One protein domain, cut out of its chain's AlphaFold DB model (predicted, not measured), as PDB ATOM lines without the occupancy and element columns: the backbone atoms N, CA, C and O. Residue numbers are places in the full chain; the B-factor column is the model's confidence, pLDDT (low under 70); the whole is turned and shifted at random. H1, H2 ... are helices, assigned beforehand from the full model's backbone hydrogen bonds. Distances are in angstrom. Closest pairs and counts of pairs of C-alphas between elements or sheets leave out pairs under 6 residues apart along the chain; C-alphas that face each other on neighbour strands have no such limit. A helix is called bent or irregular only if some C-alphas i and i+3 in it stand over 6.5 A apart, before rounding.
ATOM      1  N   ASN A 356     -15.173  31.385 -65.787       76.06
ATOM      2  CA  ASN A 356     -16.400  32.163 -65.977       76.06
ATOM      3  C   ASN A 356     -17.619  31.404 -65.415       76.06
ATOM      4  O   ASN A 356     -17.488  30.233 -65.061       76.06
ATOM      5  N   GLU A 357     -18.801  32.026 -65.377       70.38
ATOM      6  CA  GLU A 357     -20.031  31.436 -64.806       70.38
ATOM      7  C   GLU A 357     -20.365  30.031 -65.343       70.38
ATOM      8  O   GLU A 357     -20.677  29.116 -64.579       70.38
ATOM      9  N   ASN A 358     -20.234  29.808 -66.654       67.00
ATOM     10  CA  ASN A 358     -20.540  28.509 -67.259       67.00
ATOM     11  C   ASN A 358     -19.486  27.447 -66.910       67.00
ATOM     12  O   ASN A 358     -19.804  26.301 -66.586       67.00
ATOM     13  N   SER A 359     -18.210  27.823 -66.967       75.69
ATOM     14  CA  SER A 359     -17.097  26.924 -66.650       75.69
ATOM     15  C   SER A 359     -16.979  26.626 -65.152       75.69
ATOM     16  O   SER A 359     -16.552  25.527 -64.799       75.69
ATOM     17  N   SER A 360     -17.391  27.548 -64.274       75.50
ATOM     18  CA  SER A 360     -17.395  27.349 -62.822       75.50
ATOM     19  C   SER A 360     -18.452  26.325 -62.421       75.50
ATOM     20  O   SER A 360     -18.148  25.403 -61.664       75.50
ATOM     21  N   SER A 361     -19.650  26.411 -63.007       79.75
ATOM     22  CA  SER A 361     -20.714  25.417 -62.832       79.75
ATOM     23  C   SER A 361     -20.271  24.027 -63.302       79.75
ATOM     24  O   SER A 361     -20.407  23.039 -62.574       79.75
ATOM     25  N   LEU A 362     -19.645  23.940 -64.483       81.25
ATOM     26  CA  LEU A 362     -19.126  22.674 -65.003       81.25
ATOM     27  C   LEU A 362     -18.026  22.084 -64.110       81.25
ATOM     28  O   LEU A 362     -18.058  20.888 -63.813       81.25
ATOM     29  N   LEU A 363     -17.078  22.915 -63.666       85.88
ATOM     30  CA  LEU A 363     -16.018  22.508 -62.746       85.88
ATOM     31  C   LEU A 363     -16.617  21.973 -61.439       85.88
ATOM     32  O   LEU A 363     -16.231  20.896 -60.989       85.88
ATOM     33  N   GLY A 364     -17.599  22.682 -60.874       88.06
ATOM     34  CA  GLY A 364     -18.326  22.260 -59.679       88.06
ATOM     35  C   GLY A 364     -19.011  20.905 -59.863       88.06
ATOM     36  O   GLY A 364     -18.855  20.020 -59.021       88.06
ATOM     37  N   LYS A 365     -19.689  20.687 -60.998       87.50
ATOM     38  CA  LYS A 365     -20.343  19.406 -61.313       87.50
ATOM     39  C   LYS A 365     -19.342  18.255 -61.417       87.50
ATOM     40  O   LYS A 365     -19.572  17.194 -60.841       87.50
ATOM     41  N   GLN A 366     -18.224  18.458 -62.114       89.56
ATOM     42  CA  GLN A 366     -17.169  17.444 -62.232       89.56
ATOM     43  C   GLN A 366     -16.525  17.137 -60.877       89.56
ATOM     44  O   GLN A 366     -16.263  15.975 -60.556       89.56
ATOM     45  N   PHE A 367     -16.304  18.170 -60.062       92.69
ATOM     46  CA  PHE A 367     -15.776  18.028 -58.714       92.69
ATOM     47  C   PHE A 367     -16.725  17.212 -57.824       92.69
ATOM     48  O   PHE A 367     -16.296  16.246 -57.194       92.69
ATOM     49  N   ALA A 368     -18.021  17.536 -57.839       92.62
ATOM     50  CA  ALA A 368     -19.053  16.830 -57.083       92.62
ATOM     51  C   ALA A 368     -19.205  15.364 -57.522       92.62
ATOM     52  O   ALA A 368     -19.271  14.477 -56.676       92.62
ATOM     53  N   GLN A 369     -19.177  15.075 -58.828       92.62
ATOM     54  CA  GLN A 369     -19.196  13.697 -59.343       92.62
ATOM     55  C   GLN A 369     -18.003  12.877 -58.834       92.62
ATOM     56  O   GLN A 369     -18.139  11.705 -58.461       92.62
ATOM     57  N   LYS A 370     -16.819  13.495 -58.785       94.56
ATOM     58  CA  LYS A 370     -15.612  12.845 -58.271       94.56
ATOM     59  C   LYS A 370     -15.661  12.645 -56.754       94.56
ATOM     60  O   LYS A 370     -15.248  11.594 -56.270       94.56
ATOM     61  N   MET A 371     -16.231  13.596 -56.011       94.31
ATOM     62  CA  MET A 371     -16.526  13.431 -54.582       94.31
ATOM     63  C   MET A 371     -17.491  12.268 -54.347       94.31
ATOM     64  O   MET A 371     -17.177  11.377 -53.564       94.31
ATOM     65  N   TYR A 372     -18.608  12.222 -55.080       94.00
ATOM     66  CA  TYR A 372     -19.630  11.181 -54.941       94.00
ATOM     67  C   TYR A 372     -19.070   9.773 -55.195       94.00
ATOM     68  O   TYR A 372     -19.266   8.859 -54.399       94.00
ATOM     69  N   SER A 373     -18.281   9.613 -56.261       93.25
ATOM     70  CA  SER A 373     -17.623   8.336 -56.585       93.25
ATOM     71  C   SER A 373     -16.559   7.897 -55.569       93.25
ATOM     72  O   SER A 373     -16.209   6.719 -55.532       93.25
ATOM     73  N   SER A 374     -16.088   8.801 -54.706       94.75
ATOM     74  CA  SER A 374     -15.107   8.491 -53.657       94.75
ATOM     75  C   SER A 374     -15.737   7.946 -52.366       94.75
ATOM     76  O   SER A 374     -15.013   7.605 -51.431       94.75
ATOM     77  N   TYR A 375     -17.070   7.828 -52.294       94.50
ATOM     78  CA  TYR A 375     -17.768   7.353 -51.093       94.50
ATOM     79  C   TYR A 375     -17.279   5.981 -50.615       94.50
ATOM     80  O   TYR A 375     -17.030   5.801 -49.428       94.50
ATOM     81  N   ASN A 376     -17.093   5.022 -51.526       91.50
ATOM     82  CA  ASN A 376     -16.669   3.668 -51.154       91.50
ATOM     83  C   ASN A 376     -15.257   3.648 -50.542       91.50
ATOM     84  O   ASN A 376     -15.019   2.928 -49.576       91.50
ATOM     85  N   GLU A 377     -14.340   4.473 -51.059       92.62
ATOM     86  CA  GLU A 377     -12.989   4.631 -50.503       92.62
ATOM     87  C   GLU A 377     -13.047   5.197 -49.077       92.62
ATOM     88  O   GLU A 377     -12.436   4.650 -48.158       92.62
ATOM     89  N   LEU A 378     -13.854   6.240 -48.871       94.88
ATOM     90  CA  LEU A 378     -14.065   6.858 -47.561       94.88
ATOM     91  C   LEU A 378     -14.748   5.905 -46.571       94.88
ATOM     92  O   LEU A 378     -14.337   5.808 -45.415       94.88
ATOM     93  N   LYS A 379     -15.762   5.158 -47.022       93.69
ATOM     94  CA  LYS A 379     -16.500   4.186 -46.205       93.69
ATOM     95  C   LYS A 379     -15.586   3.070 -45.698       93.69
ATOM     96  O   LYS A 379     -15.686   2.701 -44.531       93.69
ATOM     97  N   ASN A 380     -14.664   2.584 -46.530       93.00
ATOM     98  CA  ASN A 380     -13.684   1.567 -46.127       93.00
ATOM     99  C   ASN A 380     -12.764   2.053 -44.995       93.00
ATOM    100  O   ASN A 380     -12.326   1.254 -44.170       93.00
ATOM    101  N   ASN A 381     -12.522   3.362 -44.915       92.75
ATOM    102  CA  ASN A 381     -11.696   3.996 -43.889       92.75
ATOM    103  C   ASN A 381     -12.513   4.610 -42.734       92.75
ATOM    104  O   ASN A 381     -11.951   5.344 -41.919       92.75
ATOM    105  N   LYS A 382     -13.821   4.317 -42.630       92.81
ATOM    106  CA  LYS A 382     -14.751   4.984 -41.697       92.81
ATOM    107  C   LYS A 382     -14.262   4.990 -40.247       92.81
ATOM    108  O   LYS A 382     -14.259   6.048 -39.632       92.81
ATOM    109  N   SER A 383     -13.805   3.859 -39.707       91.25
ATOM    110  CA  SER A 383     -13.342   3.783 -38.309       91.25
ATOM    111  C   SER A 383     -12.169   4.729 -38.024       91.25
ATOM    112  O   SER A 383     -12.177   5.437 -37.021       91.25
ATOM    113  N   LYS A 384     -11.204   4.811 -38.945       91.94
ATOM    114  CA  LYS A 384     -10.036   5.699 -38.836       91.94
ATOM    115  C   LYS A 384     -10.372   7.168 -39.096       91.94
ATOM    116  O   LYS A 384      -9.718   8.054 -38.565       91.94
ATOM    117  N   LEU A 385     -11.401   7.441 -39.900       92.75
ATOM    118  CA  LEU A 385     -11.932   8.792 -40.107       92.75
ATOM    119  C   LEU A 385     -12.765   9.293 -38.914       92.75
ATOM    120  O   LEU A 385     -12.945  10.499 -38.752       92.75
ATOM    121  N   GLN A 386     -13.291   8.390 -38.091       92.38
ATOM    122  CA  GLN A 386     -14.005   8.734 -36.861       92.38
ATOM    123  C   GLN A 386     -13.038   8.985 -35.706       92.38
ATOM    124  O   GLN A 386     -13.216   9.956 -34.972       92.38
ATOM    125  N   ASN A 387     -12.007   8.141 -35.590       89.56
ATOM    126  CA  ASN A 387     -11.024   8.170 -34.507       89.56
ATOM    127  C   ASN A 387      -9.595   8.005 -35.075       89.56
ATOM    128  O   ASN A 387      -9.046   6.900 -35.059       89.56
ATOM    129  N   PRO A 388      -9.006   9.063 -35.658       89.25
ATOM    130  CA  PRO A 388      -7.641   9.022 -36.180       89.25
ATOM    131  C   PRO A 388      -6.596   9.088 -35.055       89.25
ATOM    132  O   PRO A 388      -6.804   9.790 -34.068       89.25
ATOM    133  N   ASN A 389      -5.428   8.457 -35.234       84.88
ATOM    134  CA  ASN A 389      -4.340   8.536 -34.244       84.88
ATOM    135  C   ASN A 389      -3.522   9.834 -34.359       84.88
ATOM    136  O   ASN A 389      -2.792  10.202 -33.443       84.88
ATOM    137  N   SER A 390      -3.582  10.513 -35.508       85.94
ATOM    138  CA  SER A 390      -2.900  11.789 -35.745       85.94
ATOM    139  C   SER A 390      -3.581  12.599 -36.846       85.94
ATOM    140  O   SER A 390      -4.303  12.050 -37.684       85.94
ATOM    141  N   LEU A 391      -3.297  13.904 -36.901       83.00
ATOM    142  CA  LEU A 391      -3.795  14.784 -37.964       83.00
ATOM    143  C   LEU A 391      -3.288  14.360 -39.353       83.00
ATOM    144  O   LEU A 391      -4.031  14.427 -40.330       83.00
ATOM    145  N   ILE A 392      -2.041  13.886 -39.435       86.00
ATOM    146  CA  ILE A 392      -1.418  13.423 -40.682       86.00
ATOM    147  C   ILE A 392      -2.106  12.150 -41.180       86.00
ATOM    148  O   ILE A 392      -2.443  12.058 -42.363       86.00
ATOM    149  N   GLU A 393      -2.358  11.185 -40.285       90.50
ATOM    150  CA  GLU A 393      -3.127   9.986 -40.631       90.50
ATOM    151  C   GLU A 393      -4.512  10.391 -41.132       90.50
ATOM    152  O   GLU A 393      -4.886  10.011 -42.239       90.50
ATOM    153  N   TYR A 394      -5.223  11.231 -40.376       92.88
ATOM    154  CA  TYR A 394      -6.554  11.704 -40.740       92.88
ATOM    155  C   TYR A 394      -6.590  12.326 -42.141       92.88
ATOM    156  O   TYR A 394      -7.416  11.955 -42.973       92.88
ATOM    157  N   GLN A 395      -5.651  13.228 -42.429       91.50
ATOM    158  CA  GLN A 395      -5.543  13.894 -43.721       91.50
ATOM    159  C   GLN A 395      -5.251  12.905 -44.860       91.50
ATOM    160  O   GLN A 395      -5.812  13.043 -45.948       91.50
ATOM    161  N   SER A 396      -4.412  11.894 -44.618       91.25
ATOM    162  CA  SER A 396      -4.020  10.902 -45.630       91.25
ATOM    163  C   SER A 396      -5.156   9.977 -46.087       91.25
ATOM    164  O   SER A 396      -5.048   9.364 -47.149       91.25
ATOM    165  N   LEU A 397      -6.245   9.892 -45.312       94.12
ATOM    166  CA  LEU A 397      -7.410   9.048 -45.600       94.12
ATOM    167  C   LEU A 397      -8.408   9.696 -46.571       94.12
ATOM    168  O   LEU A 397      -9.344   9.029 -47.016       94.12
ATOM    169  N   PHE A 398      -8.236  10.982 -46.896       94.88
ATOM    170  CA  PHE A 398      -9.089  11.678 -47.856       94.88
ATOM    171  C   PHE A 398      -8.642  11.435 -49.308       94.88
ATOM    172  O   PHE A 398      -7.446  11.286 -49.579       94.88
ATOM    173  N   PRO A 399      -9.575  11.480 -50.279       94.31
ATOM    174  CA  PRO A 399      -9.253  11.301 -51.688       94.31
ATOM    175  C   PRO A 399      -8.172  12.273 -52.172       94.31
ATOM    176  O   PRO A 399      -8.266  13.490 -51.994       94.31
ATOM    177  N   LYS A 400      -7.161  11.758 -52.880       93.06
ATOM    178  CA  LYS A 400      -6.008  12.560 -53.340       93.06
ATOM    179  C   LYS A 400      -6.398  13.774 -54.179       93.06
ATOM    180  O   LYS A 400      -5.741  14.807 -54.106       93.06
ATOM    181  N   PHE A 401      -7.452  13.670 -54.992       93.00
ATOM    182  CA  PHE A 401      -7.890  14.799 -55.815       93.00
ATOM    183  C   PHE A 401      -8.400  15.969 -54.956       93.00
ATOM    184  O   PHE A 401      -8.153  17.120 -55.308       93.00
ATOM    185  N   LEU A 402      -9.057  15.671 -53.829       93.31
ATOM    186  CA  LEU A 402      -9.582  16.649 -52.883       93.31
ATOM    187  C   LEU A 402      -8.429  17.373 -52.179       93.31
ATOM    188  O   LEU A 402      -8.388  18.603 -52.159       93.31
ATOM    189  N   LEU A 403      -7.449  16.601 -51.695       93.50
ATOM    190  CA  LEU A 403      -6.217  17.125 -51.104       93.50
ATOM    191  C   LEU A 403      -5.467  18.026 -52.087       93.50
ATOM    192  O   LEU A 403      -5.189  19.179 -51.772       93.50
ATOM    193  N   ASN A 404      -5.195  17.534 -53.298       93.12
ATOM    194  CA  ASN A 404      -4.432  18.272 -54.304       93.12
ATOM    195  C   ASN A 404      -5.117  19.578 -54.713       93.12
ATOM    196  O   ASN A 404      -4.438  20.592 -54.884       93.12
ATOM    197  N   PHE A 405      -6.446  19.564 -54.858       93.69
ATOM    198  CA  PHE A 405      -7.213  20.746 -55.232       93.69
ATOM    199  C   PHE A 405      -7.115  21.837 -54.162       93.69
ATOM    200  O   PHE A 405      -6.618  22.930 -54.442       93.69
ATOM    201  N   PHE A 406      -7.519  21.536 -52.924       94.25
ATOM    202  CA  PHE A 406      -7.530  22.535 -51.853       94.25
ATOM    203  C   PHE A 406      -6.120  22.937 -51.414       94.25
ATOM    204  O   PHE A 406      -5.896  24.107 -51.115       94.25
ATOM    205  N   HIS A 407      -5.146  22.024 -51.444       92.62
ATOM    206  CA  HIS A 407      -3.745  22.361 -51.190       92.62
ATOM    207  C   HIS A 407      -3.220  23.364 -52.222       92.62
ATOM    208  O   HIS A 407      -2.633  24.376 -51.849       92.62
ATOM    209  N   SER A 408      -3.468  23.126 -53.516       89.62
ATOM    210  CA  SER A 408      -3.046  24.044 -54.584       89.62
ATOM    211  C   SER A 408      -3.738  25.402 -54.468       89.62
ATOM    212  O   SER A 408      -3.084  26.436 -54.596       89.62
ATOM    213  N   PHE A 409      -5.041  25.400 -54.170       91.62
ATOM    214  CA  PHE A 409      -5.835  26.610 -53.957       91.62
ATOM    215  C   PHE A 409      -5.298  27.451 -52.789       91.62
ATOM    216  O   PHE A 409      -4.991  28.632 -52.962       91.62
ATOM    217  N   LEU A 410      -5.122  26.838 -51.615       90.50
ATOM    218  CA  LEU A 410      -4.612  27.521 -50.427       90.50
ATOM    219  C   LEU A 410      -3.174  27.998 -50.639       90.50
ATOM    220  O   LEU A 410      -2.888  29.169 -50.392       90.50
ATOM    221  N   ASN A 411      -2.281  27.142 -51.148       87.38
ATOM    222  CA  ASN A 411      -0.891  27.525 -51.403       87.38
ATOM    223  C   ASN A 411      -0.793  28.731 -52.321       87.38
ATOM    224  O   ASN A 411      -0.024  29.640 -52.026       87.38
ATOM    225  N   TYR A 412      -1.569  28.772 -53.406       84.50
ATOM    226  CA  TYR A 412      -1.547  29.917 -54.306       84.50
ATOM    227  C   TYR A 412      -1.930  31.209 -53.571       84.50
ATOM    228  O   TYR A 412      -1.186  32.187 -53.625       84.50
ATOM    229  N   ILE A 413      -3.034  31.198 -52.816       84.50
ATOM    230  CA  ILE A 413      -3.495  32.367 -52.051       84.50
ATOM    231  C   ILE A 413      -2.442  32.816 -51.030       84.50
ATOM    232  O   ILE A 413      -2.081  33.995 -50.991       84.50
ATOM    233  N   TYR A 414      -1.922  31.898 -50.211       84.12
ATOM    234  CA  TYR A 414      -0.942  32.245 -49.177       84.12
ATOM    235  C   TYR A 414       0.401  32.676 -49.765       84.12
ATOM    236  O   TYR A 414       1.009  33.611 -49.248       84.12
ATOM    237  N   MET A 415       0.838  32.081 -50.877       81.69
ATOM    238  CA  MET A 415       2.033  32.529 -51.593       81.69
ATOM    239  C   MET A 415       1.896  33.977 -52.061       81.69
ATOM    240  O   MET A 415       2.831  34.759 -51.888       81.69
ATOM    241  N   GLN A 416       0.739  34.368 -52.606       79.56
ATOM    242  CA  GLN A 416       0.516  35.761 -53.006       79.56
ATOM    243  C   GLN A 416       0.494  36.706 -51.796       79.56
ATOM    244  O   GLN A 416       1.136  37.757 -51.834       79.56
ATOM    245  N   LYS A 417      -0.139  36.308 -50.681       80.75
ATOM    246  CA  LYS A 417      -0.092  37.081 -49.425       80.75
ATOM    247  C   LYS A 417       1.347  37.295 -48.938       80.75
ATOM    248  O   LYS A 417       1.726  38.429 -48.643       80.75
ATOM    249  N   VAL A 418       2.168  36.241 -48.914       79.31
ATOM    250  CA  VAL A 418       3.579  36.306 -48.486       79.31
ATOM    251  C   VAL A 418       4.399  37.233 -49.382       79.31
ATOM    252  O   VAL A 418       5.195  38.014 -48.864       79.31
ATOM    253  N   LYS A 419       4.197  37.218 -50.707       76.31
ATOM    254  CA  LYS A 419       4.889  38.158 -51.612       76.31
ATOM    255  C   LYS A 419       4.625  39.615 -51.233       76.31
ATOM    256  O   LYS A 419       5.556  40.418 -51.191       76.31
ATOM    257  N   ILE A 420       3.374  39.947 -50.924       74.06
ATOM    258  CA  ILE A 420       2.964  41.311 -50.572       74.06
ATOM    259  C   ILE A 420       3.539  41.716 -49.215       74.06
ATOM    260  O   ILE A 420       4.098  42.809 -49.089       74.06
ATOM    261  N   ILE A 421       3.471  40.823 -48.223       74.69
ATOM    262  CA  ILE A 421       4.102  41.034 -46.914       74.69
ATOM    263  C   ILE A 421       5.598  41.297 -47.089       74.69
ATOM    264  O   ILE A 421       6.117  42.298 -46.596       74.69
ATOM    265  N   ASN A 422       6.288  40.440 -47.839       78.94
ATOM    266  CA  ASN A 422       7.727  40.539 -48.036       78.94
ATOM    267  C   ASN A 422       8.130  41.813 -48.774       78.94
ATOM    268  O   ASN A 422       9.140  42.408 -48.414       78.94
ATOM    269  N   LYS A 423       7.319  42.301 -49.717       72.62
ATOM    270  CA  LYS A 423       7.538  43.608 -50.355       72.62
ATOM    271  C   LYS A 423       7.515  44.752 -49.331       72.62
ATOM    272  O   LYS A 423       8.402  45.602 -49.349       72.62
ATOM    273  N   LYS A 424       6.551  44.755 -48.400       72.88
ATOM    274  CA  LYS A 424       6.477  45.758 -47.317       72.88
ATOM    275  C   LYS A 424       7.619  45.600 -46.306       72.88
ATOM    276  O   LYS A 424       8.227  46.592 -45.911       72.88
ATOM    277  N   ARG A 425       7.961  44.367 -45.919       75.19
ATOM    278  CA  ARG A 425       9.079  44.085 -45.001       75.19
ATOM    279  C   ARG A 425      10.426  44.505 -45.593       75.19
ATOM    280  O   ARG A 425      11.225  45.101 -44.881       75.19
ATOM    281  N   GLN A 426      10.644  44.302 -46.896       74.50
ATOM    282  CA  GLN A 426      11.838  44.788 -47.603       74.50
ATOM    283  C   GLN A 426      11.975  46.310 -47.529       74.50
ATOM    284  O   GLN A 426      13.057  46.805 -47.227       74.50
ATOM    285  N   GLN A 427      10.883  47.055 -47.738       74.00
ATOM    286  CA  GLN A 427      10.886  48.521 -47.610       74.00
ATOM    287  C   GLN A 427      11.259  48.986 -46.196       74.00
ATOM    288  O   GLN A 427      11.877  50.034 -46.036       74.00
ATOM    289  N   ARG A 428      10.908  48.194 -45.179       78.81
ATOM    290  CA  ARG A 428      11.193  48.463 -43.763       78.81
ATOM    291  C   ARG A 428      12.501  47.834 -43.265       78.81
ATOM    292  O   ARG A 428      12.771  47.908 -42.073       78.81
ATOM    293  N   GLN A 429      13.289  47.209 -44.147       80.38
ATOM    294  CA  GLN A 429      14.519  46.475 -43.802       80.38
ATOM    295  C   GLN A 429      14.306  45.378 -42.737       80.38
ATOM    296  O   GLN A 429      15.157  45.129 -41.888       80.38
ATOM    297  N   GLN A 430      13.154  44.709 -42.790       72.31
ATOM    298  CA  GLN A 430      12.779  43.618 -41.891       72.31
ATOM    299  C   GLN A 430      13.036  42.242 -42.519       72.31
ATOM    300  O   GLN A 430      13.118  42.090 -43.740       72.31
ATOM    301  N   ILE A 431      13.115  41.215 -41.668       75.25
ATOM    302  CA  ILE A 431      13.316  39.821 -42.079       75.25
ATOM    303  C   ILE A 431      12.116  39.328 -42.896       75.25
ATOM    304  O   ILE A 431      10.956  39.482 -42.500       75.25
ATOM    305  N   LEU A 432      12.409  38.703 -44.038       74.44
ATOM    306  CA  LEU A 432      11.396  38.138 -44.926       74.44
ATOM    307  C   LEU A 432      10.674  36.973 -44.253       74.44
ATOM    308  O   LEU A 432      11.291  36.097 -43.650       74.44
ATOM    309  N   GLN A 433       9.358  36.954 -44.395       76.88
ATOM    310  CA  GLN A 433       8.511  35.875 -43.924       76.88
ATOM    311  C   GLN A 433       8.553  34.699 -44.903       76.88
ATOM    312  O   GLN A 433       8.551  34.876 -46.127       76.88
ATOM    313  N   ILE A 434       8.558  33.491 -44.346       78.69
ATOM    314  CA  ILE A 434       8.475  32.229 -45.083       78.69
ATOM    315  C   ILE A 434       7.041  31.700 -44.979       78.69
ATOM    316  O   ILE A 434       6.341  31.943 -43.995       78.69
ATOM    317  N   LEU A 435       6.595  30.988 -46.013       80.75
ATOM    318  CA  LEU A 435       5.295  30.328 -46.028       80.75
ATOM    319  C   LEU A 435       5.193  29.300 -44.889       80.75
ATOM    320  O   LEU A 435       6.011  28.387 -44.801       80.75
ATOM    321  N   ASN A 436       4.165  29.418 -44.046       81.88
ATOM    322  CA  ASN A 436       3.900  28.452 -42.983       81.88
ATOM    323  C   ASN A 436       3.070  27.275 -43.528       81.88
ATOM    324  O   ASN A 436       1.848  27.374 -43.662       81.88
ATOM    325  N   ILE A 437       3.750  26.178 -43.865       81.75
ATOM    326  CA  ILE A 437       3.144  24.981 -44.470       81.75
ATOM    327  C   ILE A 437       2.213  24.267 -43.480       81.75
ATOM    328  O   ILE A 437       1.106  23.877 -43.852       81.75
ATOM    329  N   ASP A 438       2.601  24.161 -42.208       80.19
ATOM    330  CA  ASP A 438       1.799  23.491 -41.174       80.19
ATOM    331  C   ASP A 438       0.439  24.166 -40.991       80.19
ATOM    332  O   ASP A 438      -0.600  23.512 -40.883       80.19
ATOM    333  N   LYS A 439       0.431  25.500 -41.026       81.62
ATOM    334  CA  LYS A 439      -0.792  26.301 -40.962       81.62
ATOM    335  C   LYS A 439      -1.717  26.023 -42.149       81.62
ATOM    336  O   LYS A 439      -2.921  25.856 -41.955       81.62
ATOM    337  N   ILE A 440      -1.166  25.919 -43.361       85.56
ATOM    338  CA  ILE A 440      -1.937  25.564 -44.564       85.56
ATOM    339  C   ILE A 440      -2.530  24.161 -44.422       85.56
ATOM    340  O   ILE A 440      -3.707  23.972 -44.727       85.56
ATOM    341  N   ASN A 441      -1.768  23.204 -43.890       86.12
ATOM    342  CA  ASN A 441      -2.237  21.836 -43.667       86.12
ATOM    343  C   ASN A 441      -3.376  21.754 -42.638       86.12
ATOM    344  O   ASN A 441      -4.344  21.025 -42.864       86.12
ATOM    345  N   LYS A 442      -3.330  22.539 -41.552       86.62
ATOM    346  CA  LYS A 442      -4.424  22.608 -40.559       86.62
ATOM    347  C   LYS A 442      -5.730  23.123 -41.188       86.62
ATOM    348  O   LYS A 442      -6.780  22.505 -41.018       86.62
ATOM    349  N   ILE A 443      -5.661  24.198 -41.980       89.69
ATOM    350  CA  ILE A 443      -6.825  24.770 -42.689       89.69
ATOM    351  C   ILE A 443      -7.354  23.804 -43.755       89.69
ATOM    352  O   ILE A 443      -8.561  23.579 -43.847       89.69
ATOM    353  N   LEU A 444      -6.451  23.205 -44.536       93.25
ATOM    354  CA  LEU A 444      -6.777  22.189 -45.534       93.25
ATOM    355  C   LEU A 444      -7.562  21.037 -44.902       93.25
ATOM    356  O   LEU A 444      -8.609  20.660 -45.418       93.25
ATOM    357  N   THR A 445      -7.088  20.525 -43.766       92.00
ATOM    358  CA  THR A 445      -7.708  19.388 -43.076       92.00
ATOM    359  C   THR A 445      -9.114  19.716 -42.569       92.00
ATOM    360  O   THR A 445     -10.027  18.903 -42.717       92.00
ATOM    361  N   LEU A 446      -9.333  20.927 -42.043       92.94
ATOM    362  CA  LEU A 446     -10.673  21.391 -41.674       92.94
ATOM    363  C   LEU A 446     -11.604  21.465 -42.896       92.94
ATOM    364  O   LEU A 446     -12.716  20.939 -42.844       92.94
ATOM    365  N   LEU A 447     -11.155  22.081 -43.995       93.50
ATOM    366  CA  LEU A 447     -11.970  22.276 -45.202       93.50
ATOM    367  C   LEU A 447     -12.403  20.953 -45.834       93.50
ATOM    368  O   LEU A 447     -13.588  20.760 -46.105       93.50
ATOM    369  N   ILE A 448     -11.461  20.028 -46.043       94.88
ATOM    370  CA  ILE A 448     -11.773  18.724 -46.643       94.88
ATOM    371  C   ILE A 448     -12.684  17.907 -45.731       94.88
ATOM    372  O   ILE A 448     -13.600  17.243 -46.216       94.88
ATOM    373  N   SER A 449     -12.487  17.998 -44.413       94.81
ATOM    374  CA  SER A 449     -13.325  17.296 -43.451       94.81
ATOM    375  C   SER A 449     -14.747  17.843 -43.435       94.81
ATOM    376  O   SER A 449     -15.694  17.064 -43.383       94.81
ATOM    377  N   TRP A 450     -14.910  19.162 -43.472       92.69
ATOM    378  CA  TRP A 450     -16.226  19.790 -43.499       92.69
ATOM    379  C   TRP A 450     -16.968  19.474 -44.801       92.69
ATOM    380  O   TRP A 450     -18.109  19.018 -44.761       92.69
ATOM    381  N   LEU A 451     -16.298  19.601 -45.951       94.31
ATOM    382  CA  LEU A 451     -16.897  19.305 -47.256       94.31
ATOM    383  C   LEU A 451     -17.303  17.830 -47.391       94.31
ATOM    384  O   LEU A 451     -18.373  17.513 -47.916       94.31
ATOM    385  N   THR A 452     -16.462  16.920 -46.896       94.56
ATOM    386  CA  THR A 452     -16.760  15.481 -46.909       94.56
ATOM    387  C   THR A 452     -17.927  15.152 -45.982       94.56
ATOM    388  O   THR A 452     -18.755  14.321 -46.335       94.56
ATOM    389  N   HIS A 453     -18.046  15.832 -44.838       94.19
ATOM    390  CA  HIS A 453     -19.183  15.658 -43.936       94.19
ATOM    391  C   HIS A 453     -20.499  16.137 -44.549       94.19
ATOM    392  O   HIS A 453     -21.494  15.431 -44.437       94.19
ATOM    393  N   ILE A 454     -20.495  17.281 -45.244       92.19
ATOM    394  CA  ILE A 454     -21.667  17.758 -46.001       92.19
ATOM    395  C   ILE A 454     -22.081  16.721 -47.049       92.19
ATOM    396  O   ILE A 454     -23.264  16.450 -47.220       92.19
ATOM    397  N   SER A 455     -21.102  16.136 -47.743       93.12
ATOM    398  CA  SER A 455     -21.366  15.150 -48.794       93.12
ATOM    399  C   SER A 455     -21.876  13.820 -48.228       93.12
ATOM    400  O   SER A 455     -22.739  13.192 -48.831       93.12
ATOM    401  N   PHE A 456     -21.342  13.388 -47.079       95.00
ATOM    402  CA  PHE A 456     -21.614  12.083 -46.471       95.00
ATOM    403  C   PHE A 456     -21.751  12.188 -44.938       95.00
ATOM    404  O   PHE A 456     -20.827  11.816 -44.199       95.00
ATOM    405  N   PRO A 457     -22.901  12.663 -44.425       90.06
ATOM    406  CA  PRO A 457     -23.100  12.863 -42.989       90.06
ATOM    407  C   PRO A 457     -22.908  11.583 -42.164       90.06
ATOM    408  O   PRO A 457     -22.285  11.618 -41.103       90.06
ATOM    409  N   SER A 458     -23.327  10.433 -42.706       89.50
ATOM    410  CA  SER A 458     -23.275   9.107 -42.067       89.50
ATOM    411  C   SER A 458     -21.862   8.577 -41.766       89.50
ATOM    412  O   SER A 458     -21.704   7.564 -41.070       89.50
ATOM    413  N   LEU A 459     -20.807   9.233 -42.265       90.56
ATOM    414  CA  LEU A 459     -19.426   8.894 -41.915       90.56
ATOM    415  C   LEU A 459     -19.057   9.332 -40.488       90.56
ATOM    416  O   LEU A 459     -18.162   8.725 -39.904       90.56
ATOM    417  N   ASN A 460     -19.759  10.310 -39.899       88.19
ATOM    418  CA  ASN A 460     -19.491  10.855 -38.555       88.19
ATOM    419  C   ASN A 460     -18.023  11.264 -38.344       88.19
ATOM    420  O   ASN A 460     -17.378  10.852 -37.385       88.19
ATOM    421  N   LEU A 461     -17.493  12.063 -39.269       93.25
ATOM    422  CA  LEU A 461     -16.083  12.449 -39.295       93.25
ATOM    423  C   LEU A 461     -15.607  13.129 -38.000       93.25
ATOM    424  O   LEU A 461     -16.338  13.891 -37.359       93.25
ATOM    425  N   TRP A 462     -14.333  12.903 -37.690       92.12
ATOM    426  CA  TRP A 462     -13.661  13.353 -36.477       92.12
ATOM    427  C   TRP A 462     -13.787  14.863 -36.193       92.12
ATOM    428  O   TRP A 462     -14.256  15.256 -35.122       92.12
ATOM    429  N   ILE A 463     -13.421  15.730 -37.149       90.50
ATOM    430  CA  ILE A 463     -13.434  17.192 -36.941       90.50
ATOM    431  C   ILE A 463     -14.859  17.747 -36.730       90.50
ATOM    432  O   ILE A 463     -15.058  18.481 -35.763       90.50
ATOM    433  N   PRO A 464     -15.877  17.421 -37.554       91.00
ATOM    434  CA  PRO A 464     -17.256  17.833 -37.292       91.00
ATOM    435  C   PRO A 464     -17.769  17.406 -35.913       91.00
ATOM    436  O   PRO A 464     -18.380  18.217 -35.213       91.00
ATOM    437  N   LYS A 465     -17.461  16.175 -35.478       88.31
ATOM    438  CA  LYS A 465     -17.814  15.677 -34.136       88.31
ATOM    439  C   LYS A 465     -17.133  16.496 -33.034       88.31
ATOM    440  O   LYS A 465     -17.775  16.860 -32.043       88.31
ATOM    441  N   LEU A 466     -15.855  16.835 -33.214       86.00
ATOM    442  CA  LEU A 466     -15.120  17.718 -32.308       86.00
ATOM    443  C   LEU A 466     -15.766  19.109 -32.229       86.00
ATOM    444  O   LEU A 466     -16.007  19.604 -31.130       86.00
ATOM    445  N   LEU A 467     -16.096  19.723 -33.367       86.75
ATOM    446  CA  LEU A 467     -16.717  21.053 -33.415       86.75
ATOM    447  C   LEU A 467     -18.078  21.075 -32.713       86.75
ATOM    448  O   LEU A 467     -18.339  21.979 -31.918       86.75
ATOM    449  N   ALA A 468     -18.913  20.060 -32.946       86.12
ATOM    450  CA  ALA A 468     -20.193  19.907 -32.256       86.12
ATOM    451  C   ALA A 468     -20.018  19.755 -30.733       86.12
ATOM    452  O   ALA A 468     -20.821  20.259 -29.948       86.12
ATOM    453  N   SER A 469     -18.947  19.089 -30.300       83.25
ATOM    454  CA  SER A 469     -18.632  18.921 -28.877       83.25
ATOM    455  C   SER A 469     -18.144  20.223 -28.235       83.25
ATOM    456  O   SER A 469     -18.545  20.554 -27.115       83.25
ATOM    457  N   LEU A 470     -17.300  20.978 -28.944       82.25
ATOM    458  CA  LEU A 470     -16.770  22.267 -28.499       82.25
ATOM    459  C   LEU A 470     -17.864  23.333 -28.375       82.25
ATOM    460  O   LEU A 470     -17.832  24.123 -27.432       82.25
ATOM    461  N   SER A 471     -18.851  23.334 -29.276       82.94
ATOM    462  CA  SER A 471     -19.931  24.326 -29.281       82.94
ATOM    463  C   SER A 471     -20.982  24.101 -28.190       82.94
ATOM    464  O   SER A 471     -21.509  25.065 -27.639       82.94
ATOM    465  N   ARG A 472     -21.274  22.844 -27.825       83.94
ATOM    466  CA  ARG A 472     -22.309  22.514 -26.824       83.94
ATOM    467  C   ARG A 472     -21.900  22.791 -25.378       83.94
ATOM    468  O   ARG A 472     -22.761  22.817 -24.501       83.94
ATOM    469  N   ARG A 473     -20.605  22.949 -25.085       80.06
ATOM    470  CA  ARG A 473     -20.099  23.047 -23.707       80.06
ATOM    471  C   ARG A 473     -19.613  24.459 -23.381       80.06
ATOM    472  O   ARG A 473     -18.536  24.833 -23.836       80.06
ATOM    473  N   PRO A 474     -20.289  25.203 -22.483       79.50
ATOM    474  CA  PRO A 474     -19.859  26.549 -22.094       79.50
ATOM    475  C   PRO A 474     -18.413  26.607 -21.578       79.50
ATOM    476  O   PRO A 474     -17.657  27.509 -21.924       79.50
ATOM    477  N   LYS A 475     -17.981  25.587 -20.820       82.12
ATOM    478  CA  LYS A 475     -16.603  25.474 -20.302       82.12
ATOM    479  C   LYS A 475     -15.538  25.298 -21.400       82.12
ATOM    480  O   LYS A 475     -14.355  25.467 -21.132       82.12
ATOM    481  N   MET A 476     -15.951  24.943 -22.615       79.56
ATOM    482  CA  MET A 476     -15.088  24.653 -23.763       79.56
ATOM    483  C   MET A 476     -15.021  25.805 -24.769       79.56
ATOM    484  O   MET A 476     -14.271  25.714 -25.738       79.56
ATOM    485  N   LEU A 477     -15.750  26.898 -24.530       82.56
ATOM    486  CA  LEU A 477     -15.811  28.041 -25.443       82.56
ATOM    487  C   LEU A 477     -14.440  28.665 -25.714       82.56
ATOM    488  O   LEU A 477     -14.179  29.062 -26.844       82.56
ATOM    489  N   ASN A 478     -13.549  28.712 -24.721       81.50
ATOM    490  CA  ASN A 478     -12.190  29.220 -24.926       81.50
ATOM    491  C   ASN A 478     -11.414  28.333 -25.903       81.50
ATOM    492  O   ASN A 478     -10.914  28.823 -26.903       81.50
ATOM    493  N   LYS A 479     -11.448  27.010 -25.702       80.38
ATOM    494  CA  LYS A 479     -10.814  26.045 -26.613       80.38
ATOM    495  C   LYS A 479     -11.428  26.081 -28.017       80.38
ATOM    496  O   LYS A 479     -10.728  25.880 -29.003       80.38
ATOM    497  N   PHE A 480     -12.730  26.352 -28.118       84.31
ATOM    498  CA  PHE A 480     -13.391  26.570 -29.402       84.31
ATOM    499  C   PHE A 480     -12.877  27.836 -30.099       84.31
ATOM    500  O   PHE A 480     -12.563  27.791 -31.284       84.31
ATOM    501  N   ARG A 481     -12.732  28.946 -29.365       82.38
ATOM    502  CA  ARG A 481     -12.131  30.182 -29.888       82.38
ATOM    503  C   ARG A 481     -10.685  29.962 -30.326       82.38
ATOM    504  O   ARG A 481     -10.343  30.347 -31.440       82.38
ATOM    505  N   ASP A 482      -9.881  29.276 -29.518       81.31
ATOM    506  CA  ASP A 482      -8.490  28.949 -29.853       81.31
ATOM    507  C   ASP A 482      -8.421  28.139 -31.153       81.31
ATOM    508  O   ASP A 482      -7.670  28.488 -32.066       81.31
ATOM    509  N   PHE A 483      -9.278  27.121 -31.294       84.75
ATOM    510  CA  PHE A 483      -9.402  26.354 -32.530       84.75
ATOM    511  C   PHE A 483      -9.720  27.257 -33.730       84.75
ATOM    512  O   PHE A 483      -9.011  27.209 -34.736       84.75
ATOM    513  N   LEU A 484     -10.752  28.105 -33.625       84.56
ATOM    514  CA  LEU A 484     -11.158  29.028 -34.693       84.56
ATOM    515  C   LEU A 484     -10.054  30.034 -35.051       84.56
ATOM    516  O   LEU A 484      -9.951  30.453 -36.208       84.56
ATOM    517  N   SER A 485      -9.226  30.421 -34.081       81.38
ATOM    518  CA  SER A 485      -8.069  31.289 -34.293       81.38
ATOM    519  C   SER A 485      -6.955  30.563 -35.057       81.38
ATOM    520  O   SER A 485      -6.463  31.085 -36.061       81.38
ATOM    521  N   ILE A 486      -6.637  29.316 -34.681       79.44
ATOM    522  CA  ILE A 486      -5.633  28.468 -35.356       79.44
ATOM    523  C   ILE A 486      -5.961  28.288 -36.844       79.44
ATOM    524  O   ILE A 486      -5.073  28.394 -37.694       79.44
ATOM    525  N   VAL A 487      -7.235  28.059 -37.174       81.31
ATOM    526  CA  VAL A 487      -7.709  27.892 -38.564       81.31
ATOM    527  C   VAL A 487      -8.073  29.217 -39.253       81.31
ATOM    528  O   VAL A 487      -8.628  29.219 -40.348       81.31
ATOM    529  N   GLN A 488      -7.734  30.345 -38.626       77.12
ATOM    530  CA  GLN A 488      -7.898  31.714 -39.121       77.12
ATOM    531  C   GLN A 488      -9.324  32.212 -39.375       77.12
ATOM    532  O   GLN A 488      -9.490  33.258 -40.001       77.12
ATOM    533  N   ILE A 489     -10.344  31.551 -38.834       82.00
ATOM    534  CA  ILE A 489     -11.732  32.019 -38.952       82.00
ATOM    535  C   ILE A 489     -11.930  33.327 -38.172       82.00
ATOM    536  O   ILE A 489     -12.569  34.244 -38.680       82.00
ATOM    537  N   ILE A 490     -11.349  33.441 -36.970       81.19
ATOM    538  CA  ILE A 490     -11.483  34.646 -36.121       81.19
ATOM    539  C   ILE A 490     -10.174  35.419 -35.905       81.19
ATOM    540  O   ILE A 490     -10.179  36.497 -35.315       81.19
ATOM    541  N   SER A 491      -9.042  34.907 -36.405       69.62
ATOM    542  CA  SER A 491      -7.710  35.467 -36.101       69.62
ATOM    543  C   SER A 491      -7.552  36.952 -36.461       69.62
ATOM    544  O   SER A 491      -6.867  37.687 -35.758       69.62
ATOM    545  N   HIS A 492      -8.224  37.412 -37.520       66.69
ATOM    546  CA  HIS A 492      -8.150  38.799 -37.989       66.69
ATOM    547  C   HIS A 492      -9.319  39.675 -37.510       66.69
ATOM    548  O   HIS A 492      -9.317  40.877 -37.757       66.69
ATOM    549  N   THR A 493     -10.304  39.108 -36.805       69.75
ATOM    550  CA  THR A 493     -11.481  39.847 -36.316       69.75
ATOM    551  C   THR A 493     -11.392  40.178 -34.828       69.75
ATOM    552  O   THR A 493     -11.993  41.160 -34.395       69.75
ATOM    553  N   GLU A 494     -10.585  39.455 -34.043       66.81
ATOM    554  CA  GLU A 494     -10.427  39.728 -32.605       66.81
ATOM    555  C   GLU A 494      -9.937  41.151 -32.306       66.81
ATOM    556  O   GLU A 494     -10.425  41.798 -31.378       66.81
ATOM    557  N   GLY A 495      -8.984  41.663 -33.090       66.31
ATOM    558  CA  GLY A 495      -8.472  43.024 -32.918       66.31
ATOM    559  C   GLY A 495      -9.552  44.079 -33.162       66.31
ATOM    560  O   GLY A 495      -9.697  45.021 -32.377       66.31
ATOM    561  N   GLN A 496     -10.351  43.891 -34.214       73.12
ATOM    562  CA  GLN A 496     -11.479  44.759 -34.535       73.12
ATOM    563  C   GLN A 496     -12.558  44.697 -33.449       73.12
ATOM    564  O   GLN A 496     -13.001  45.749 -32.985       73.12
ATOM    565  N   GLU A 497     -12.922  43.502 -32.981       79.69
ATOM    566  CA  GLU A 497     -13.900  43.341 -31.902       79.69
ATOM    567  C   GLU A 497     -13.423  43.984 -30.600       79.69
ATOM    568  O   GLU A 497     -14.179  44.738 -29.996       79.69
ATOM    569  N   ARG A 498     -12.150  43.835 -30.209       74.25
ATOM    570  CA  ARG A 498     -11.600  44.529 -29.026       74.25
ATOM    571  C   ARG A 498     -11.658  46.053 -29.164       74.25
ATOM    572  O   ARG A 498     -11.864  46.767 -28.181       74.25
ATOM    573  N   ARG A 499     -11.467  46.597 -30.374       74.94
ATOM    574  CA  ARG A 499     -11.625  48.043 -30.624       74.94
ATOM    575  C   ARG A 499     -13.086  48.471 -30.522       74.94
ATOM    576  O   ARG A 499     -13.357  49.527 -29.949       74.94
ATOM    577  N   LEU A 500     -14.011  47.678 -31.060       79.12
ATOM    578  CA  LEU A 500     -15.449  47.921 -30.948       79.12
ATOM    579  C   LEU A 500     -15.919  47.819 -29.497       79.12
ATOM    580  O   LEU A 500     -16.654  48.687 -29.046       79.12
ATOM    581  N   GLU A 501     -15.438  46.838 -28.742       80.62
ATOM    582  CA  GLU A 501     -15.696  46.672 -27.314       80.62
ATOM    583  C   GLU A 501     -15.253  47.905 -26.525       80.62
ATOM    584  O   GLU A 501     -16.052  48.483 -25.794       80.62
ATOM    585  N   LYS A 502     -14.031  48.407 -26.755       79.69
ATOM    586  CA  LYS A 502     -13.559  49.659 -26.138       79.69
ATOM    587  C   LYS A 502     -14.437  50.859 -26.492       79.69
ATOM    588  O   LYS A 502     -14.639  51.730 -25.648       79.69
ATOM    589  N   LYS A 503     -14.945  50.938 -27.728       84.81
ATOM    590  CA  LYS A 503     -15.899  51.986 -28.131       84.81
ATOM    591  C   LYS A 503     -17.235  51.827 -27.399       84.81
ATOM    592  O   LYS A 503     -17.717  52.810 -26.848       84.81
TER     593      LYS A 503
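AT A GLANCE: This is residues 356 to 503 of the 512 residues of an uncharacterized protein of Diversispora epigaea (UniProt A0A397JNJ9). The model is a loose frame of helices: the long helix H5 folds back into H6 in the middle, and H7 and H8 make a V over H6, on the side away from H5. Short H2, H3 and H4 make a curve at the end where H5 begins, while residues 357 to 366 of H1 and 495 to 503 of H9 stick out. The printed part has 148 residues with nine named helices, H1 to H9 in order, no named strand: all helix. It is loose, radius of gyration of the C-alphas 18.4 A, spanning 53 by 43 by 32 A.

IN THESE COORDINATES: Find C-alpha 357 at (-20.031, 31.436, -64.806); there H1, residues 357 to 373, begins its 24.6 A. Next come H2 (375 to 380), H3 (382 to 386) and H4 (391 to 396). H5, 400 to 427, runs 40.1 A; H6, 437 to 455, 26.8 A. H7 (462 to 472), irregular H8 (474 to 486; C-alphas 475 and 478 are 7.4 A apart) and H9 (494 to 503) end at C-alpha 503, (-15.899, 51.986, -28.131).

HOW THE PARTS SIT: Start at H6, the hub. H5 and H6 form a hairpin, closest C-alphas Phe 406 and Leu 444, 6.4 A, only just steep at 38 degrees. H7 touches H6 about perpendicular, 85 degrees (Ser 449 and Ile 463, 6.5 A). H8 touches H7 (Leu 470 and Phe 480, 5.5 A). H1 and H6 only just touch, only at their ends, with 3 pairs of C-alphas within 8 A (Tyr 372 and Ser 455, 7.5 A). H4 is near H3 and H6; H2 and H9 touch no helix. Every O i to N i+4 pair is within hydrogen-bond range except in H8, 7 of 9.

THE WHOLE: C-alphas 380 and 503 are farthest apart, 53.6 A. The printed part has no cut and no long link. Residues 358 and 491 to 495 have pLDDT under 70.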